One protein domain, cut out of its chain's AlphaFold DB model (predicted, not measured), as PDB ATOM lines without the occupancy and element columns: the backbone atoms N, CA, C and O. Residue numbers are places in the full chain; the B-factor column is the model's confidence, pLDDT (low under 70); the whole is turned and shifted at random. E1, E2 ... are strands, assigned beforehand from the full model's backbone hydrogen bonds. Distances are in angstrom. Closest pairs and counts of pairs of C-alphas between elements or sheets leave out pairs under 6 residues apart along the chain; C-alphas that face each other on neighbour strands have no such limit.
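What this domain is: This is residues 94 to 135 of the 344 residues of an uncharacterized protein of sediment metagenome (UniProt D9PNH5). A small three-stranded sheet, E3 to E5, sits at one end, and a short two-stranded hairpin, E1 and E2, sits at the other, joined by one extended stretch of chain, residues 103 to 112. The hairpin reaches away from the sheet, and its residues 95 to 101 stick out free. The printed part has 42 residues with no named helix and five named strands, E1 to E5 in chain order, and its class is all strand. The larger sheet has the order E3, E4, E5, and both sheets are antiparallel. The whole is loose, with a radius of gyration of the C-alphas of 12.5 A, and flat, spanning 33 by 23 by 12 A.

Where its parts are: E1 is residues 94 to 96, 5.7 A from first to last C-alpha, beginning at C-alpha 94 (205.874, 133.902, 146.013). E2 is residues 99 to 102, 9.6 A long. E3 is residues 113 to 116, 9.5 A long, beginning at C-alpha 113 (191.297, 147.983, 154.266). E4, the longest strand, is residues 118 to 124, 13.9 A long. E5 is residues 132 to 134, 6.3 A long, ending at C-alpha 134 (183.054, 144.343, 159.198).

How they stand to each other: E1 and E2 form a hairpin, antiparallel at 145 degrees, with N 96 and O 99 within hydrogen-bond range at 2.9 A. E2 and E3 are apart. E3, E4 and E5 form a meander, each strand the antiparallel neighbour of the one before. In the hairpin of E3 and E4, at 137 degrees, N 114 and O 123 are 2.9 A apart, within hydrogen-bond range. In the hairpin of E4 and E5, at 160 degrees, N 132 and O 124 are within that range at 2.8 A. E3 and E5 are edge strands and are apart.

The domain as a whole: The two C-alphas farthest apart, those of Gly 97 and Asp 128, are 35.3 A apart. The printed part has no cut and no long link. The mean pLDDT of the printed part is 89.9; residues 94, 96 and 97 are under 70.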
ATOM      1  N   ARG A  94     205.918 135.097 146.854       68.12
ATOM      2  CA  ARG A  94     205.874 133.902 146.013       68.12
ATOM      3  C   ARG A  94     204.442 133.483 145.851       68.12
ATOM      4  O   ARG A  94     203.758 133.152 146.818       68.12
ATOM      5  N   HIS A  95     204.022 133.420 144.604       70.38
ATOM      6  CA  HIS A  95     202.865 132.636 144.249       70.38
ATOM      7  C   HIS A  95     203.237 131.150 144.348       70.38
ATOM      8  O   HIS A  95     204.026 130.630 143.554       70.38
ATOM      9  N   THR A  96     202.709 130.467 145.362       54.56
ATOM     10  CA  THR A  96     202.967 129.045 145.598       54.56
ATOM     11  C   THR A  96     201.664 128.277 145.412       54.56
ATOM     12  O   THR A  96     200.893 128.082 146.343       54.56
ATOM     13  N   GLY A  97     201.380 127.835 144.187       67.75
ATOM     14  CA  GLY A  97     200.146 127.100 143.896       67.75
ATOM     15  C   GLY A  97     198.910 128.002 143.876       67.75
ATOM     16  O   GLY A  97     198.614 128.561 142.831       67.75
ATOM     17  N   THR A  98     198.173 128.093 144.988       71.81
ATOM     18  CA  THR A  98     196.901 128.847 145.103       71.81
ATOM     19  C   THR A  98     196.955 130.002 146.105       71.81
ATOM     20  O   THR A  98     195.930 130.618 146.388       71.81
ATOM     21  N   TRP A  99     198.126 130.278 146.676       74.19
ATOM     22  CA  TRP A  99     198.314 131.285 147.714       74.19
ATOM     23  C   TRP A  99     199.546 132.132 147.423       74.19
ATOM     24  O   TRP A  99     200.569 131.653 146.923       74.19
ATOM     25  N   PHE A 100     199.436 133.407 147.775       81.88
ATOM     26  CA  PHE A 100     200.585 134.277 147.914       81.88
ATOM     27  C   PHE A 100     201.198 134.033 149.282       81.88
ATOM     28  O   PHE A 100     200.515 134.033 150.303       81.88
ATOM     29  N   THR A 101     202.493 133.775 149.279       79.81
ATOM     30  CA  THR A 101     203.284 133.737 150.501       79.81
ATOM     31  C   THR A 101     204.004 135.057 150.605       79.81
ATOM     32  O   THR A 101     204.716 135.423 149.668       79.81
ATOM     33  N   PHE A 102     203.843 135.711 151.742       84.75
ATOM     34  CA  PHE A 102     204.738 136.762 152.183       84.75
ATOM     35  C   PHE A 102     205.724 136.088 153.123       84.75
ATOM     36  O   PHE A 102     205.338 135.386 154.056       84.75
ATOM     37  N   SER A 103     207.001 136.210 152.813       81.94
ATOM     38  CA  SER A 103     208.084 135.730 153.672       81.94
ATOM     39  C   SER A 103     208.244 136.532 154.968       81.94
ATOM     40  O   SER A 103     209.034 136.123 155.812       81.94
ATOM     41  N   ASP A 104     207.541 137.662 155.091       83.31
ATOM     42  CA  ASP A 104     207.582 138.612 156.205       83.31
ATOM     43  C   ASP A 104     206.163 139.136 156.522       83.31
ATOM     44  O   ASP A 104     205.197 138.805 155.820       83.31
ATOM     45  N   ASP A 105     206.044 139.941 157.573       89.62
ATOM     46  CA  ASP A 105     204.803 140.562 158.025       89.62
ATOM     47  C   ASP A 105     204.179 141.481 156.959       89.62
ATOM     48  O   ASP A 105     204.853 142.193 156.210       89.62
ATOM     49  N   LEU A 106     202.841 141.508 156.926       88.62
ATOM     50  CA  LEU A 106     202.066 142.390 156.056       88.62
ATOM     51  C   LEU A 106     201.536 143.592 156.845       88.62
ATOM     52  O   LEU A 106     200.597 143.464 157.632       88.62
ATOM     53  N   LEU A 107     202.089 144.776 156.580       90.94
ATOM     54  CA  LEU A 107     201.567 146.041 157.097       90.94
ATOM     55  C   LEU A 107     200.548 146.641 156.124       90.94
ATOM     56  O   LEU A 107     200.854 146.862 154.953       90.94
ATOM     57  N   MET A 108     199.362 146.976 156.630       93.44
ATOM     58  CA  MET A 108     198.371 147.750 155.886       93.44
ATOM     59  C   MET A 108     198.452 149.224 156.321       93.44
ATOM     60  O   MET A 108     198.234 149.501 157.500       93.44
ATOM     61  N   PRO A 109     198.828 150.165 155.433       87.62
ATOM     62  CA  PRO A 109     199.099 151.550 155.821       87.62
ATOM     63  C   PRO A 109     197.814 152.342 156.095       87.62
ATOM     64  O   PRO A 109     196.778 152.068 155.496       87.62
ATOM     65  N   ASP A 110     197.902 153.380 156.932       91.81
ATOM     66  CA  ASP A 110     196.799 154.294 157.271       91.81
ATOM     67  C   ASP A 110     195.481 153.557 157.615       91.81
ATOM     68  O   ASP A 110     195.475 152.466 158.175       91.81
ATOM     69  N   ALA A 111     194.341 154.141 157.238       94.50
ATOM     70  CA  ALA A 111     193.014 153.542 157.348       94.50
ATOM     71  C   ALA A 111     192.667 152.620 156.161       94.50
ATOM     72  O   ALA A 111     191.492 152.499 155.797       94.50
ATOM     73  N   LYS A 112     193.664 152.029 155.484       96.81
ATOM     74  CA  LYS A 112     193.400 151.130 154.353       96.81
ATOM     75  C   LYS A 112     192.808 149.815 154.844       96.81
ATOM     76  O   LYS A 112     193.041 149.375 155.967       96.81
ATOM     77  N   SER A 113     192.039 149.197 153.960       96.81
ATOM     78  CA  SER A 113     191.297 147.983 154.266       96.81
ATOM     79  C   SER A 113     191.746 146.838 153.382       96.81
ATOM     80  O   SER A 113     192.000 147.019 152.189       96.81
ATOM     81  N   ILE A 114     191.743 145.646 153.961       96.81
ATOM     82  CA  ILE A 114     191.665 144.403 153.202       96.81
ATOM     83  C   ILE A 114     190.179 144.163 152.935       96.81
ATOM     84  O   ILE A 114     189.404 144.039 153.882       96.81
ATOM     85  N   TYR A 115     189.786 144.142 151.663       97.19
ATOM     86  CA  TYR A 115     188.401 143.936 151.236       97.19
ATOM     87  C   TYR A 115     188.174 142.509 150.750       97.19
ATOM     88  O   TYR A 115     189.041 141.912 150.108       97.19
ATOM     89  N   PHE A 116     186.975 141.989 150.996       96.62
ATOM     90  CA  PHE A 116     186.565 140.663 150.554       96.62
ATOM     91  C   PHE A 116     185.301 140.780 149.710       96.62
ATOM     92  O   PHE A 116     184.252 141.148 150.215       96.62
ATOM     93  N   ARG A 117     185.366 140.398 148.431       96.00
ATOM     94  CA  ARG A 117     184.254 140.443 147.450       96.00
ATOM     95  C   ARG A 117     183.722 141.845 147.102       96.00
ATOM     96  O   ARG A 117     183.522 142.107 145.922       96.00
ATOM     97  N   ASP A 118     183.509 142.716 148.080       95.00
ATOM     98  CA  ASP A 118     183.046 144.098 147.954       95.00
ATOM     99  C   ASP A 118     183.625 144.968 149.090       95.00
ATOM    100  O   ASP A 118     184.527 144.547 149.815       95.00
ATOM    101  N   THR A 119     183.163 146.213 149.211       95.44
ATOM    102  CA  THR A 119     183.702 147.182 150.175       95.44
ATOM    103  C   THR A 119     183.060 147.130 151.564       95.44
ATOM    104  O   THR A 119     183.521 147.849 152.448       95.44
ATOM    105  N   ALA A 120     181.998 146.347 151.770       96.31
ATOM    106  CA  ALA A 120     181.320 146.230 153.063       96.31
ATOM    107  C   ALA A 120     181.946 145.140 153.949       96.31
ATOM    108  O   ALA A 120     181.967 145.269 155.175       96.31
ATOM    109  N   LEU A 121     182.544 144.113 153.339       98.00
ATOM    110  CA  LEU A 121     183.292 143.074 154.041       98.00
ATOM    111  C   LEU A 121     184.773 143.452 154.101       98.00
ATOM    112  O   LEU A 121     185.478 143.427 153.087       98.00
ATOM    113  N   SER A 122     185.262 143.812 155.287       97.75
ATOM    114  CA  SER A 122     186.625 144.331 155.419       97.75
ATOM    115  C   SER A 122     187.276 144.106 156.779       97.75
ATOM    116  O   SER A 122     186.601 143.954 157.799       97.75
ATOM    117  N   ILE A 123     188.611 144.120 156.774       98.06
ATOM    118  CA  ILE A 123     189.456 144.227 157.969       98.06
ATOM    119  C   ILE A 123     190.311 145.482 157.820       98.06
ATOM    120  O   ILE A 123     191.014 145.634 156.815       98.06
ATOM    121  N   ASN A 124     190.245 146.386 158.798       97.50
ATOM    122  CA  ASN A 124     191.004 147.635 158.774       97.50
ATOM    123  C   ASN A 124     191.238 148.226 160.166       97.50
ATOM    124  O   ASN A 124     190.549 147.905 161.129       97.50
ATOM    125  N   SER A 125     192.198 149.142 160.256       97.56
ATOM    126  CA  SER A 125     192.444 149.960 161.443       97.56
ATOM    127  C   SER A 125     192.163 151.421 161.086       97.56
ATOM    128  O   SER A 125     193.030 152.095 160.537       97.56
ATOM    129  N   PRO A 126     190.928 151.926 161.273       96.25
ATOM    130  CA  PRO A 126     190.587 153.277 160.819       96.25
ATOM    131  C   PRO A 126     191.230 154.376 161.673       96.25
ATOM    132  O   PRO A 126     191.357 155.510 161.215       96.25
ATOM    133  N   VAL A 127     191.597 154.047 162.915       96.75
ATOM    134  CA  VAL A 127     192.273 154.913 163.885       96.75
ATOM    135  C   VAL A 127     193.247 154.083 164.722       96.75
ATOM    136  O   VAL A 127     193.072 152.872 164.867       96.75
ATOM    137  N   ASP A 128     194.244 154.748 165.307       94.56
ATOM    138  CA  ASP A 128     195.249 154.107 166.159       94.56
ATOM    139  C   ASP A 128     194.618 153.387 167.368       94.56
ATOM    140  O   ASP A 128     193.692 153.893 168.007       94.56
ATOM    141  N   GLY A 129     195.123 152.187 167.666       94.12
ATOM    142  CA  GLY A 129     194.640 151.333 168.753       94.12
ATOM    143  C   GLY A 129     193.313 150.608 168.493       94.12
ATOM    144  O   GLY A 129     192.819 149.930 169.394       94.12
ATOM    145  N   GLN A 130     192.733 150.714 167.291       96.31
ATOM    146  CA  GLN A 130     191.491 150.028 166.921       96.31
ATOM    147  C   GLN A 130     191.697 149.098 165.723       96.31
ATOM    148  O   GLN A 130     192.228 149.508 164.695       96.31
ATOM    149  N   LEU A 131     191.193 147.867 165.823       97.19
ATOM    150  CA  LEU A 131     191.008 146.963 164.690       97.19
ATOM    151  C   LEU A 131     189.512 146.728 164.490       97.19
ATOM    152  O   LEU A 131     188.819 146.314 165.419       97.19
ATOM    153  N   ASN A 132     189.035 146.960 163.273       97.62
ATOM    154  CA  ASN A 132     187.664 146.709 162.868       97.62
ATOM    155  C   ASN A 132     187.592 145.476 161.969       97.62
ATOM    156  O   ASN A 132     188.435 145.265 161.095       97.62
ATOM    157  N   ILE A 133     186.533 144.695 162.171       97.75
ATOM    158  CA  ILE A 133     186.145 143.574 161.320       97.75
ATOM    159  C   ILE A 133     184.679 143.802 160.971       97.75
ATOM    160  O   ILE A 133     183.826 143.809 161.858       97.75
ATOM    161  N   SER A 134     184.401 144.044 159.693       97.19
ATOM    162  CA  SER A 134     183.054 144.343 159.198       97.19
ATOM    163  C   SER A 134     182.560 143.213 158.303       97.19
ATOM    164  O   SER A 134     183.291 142.754 157.424       97.19
ATOM    165  N   ALA A 135     181.320 142.785 158.527       97.62
ATOM    166  CA  ALA A 135     180.615 141.793 157.726       97.62
ATOM    167  C   ALA A 135     179.137 142.198 157.604       97.62
ATOM    168  O   ALA A 135     178.581 142.761 158.545       97.62
TER     169      ALA A 135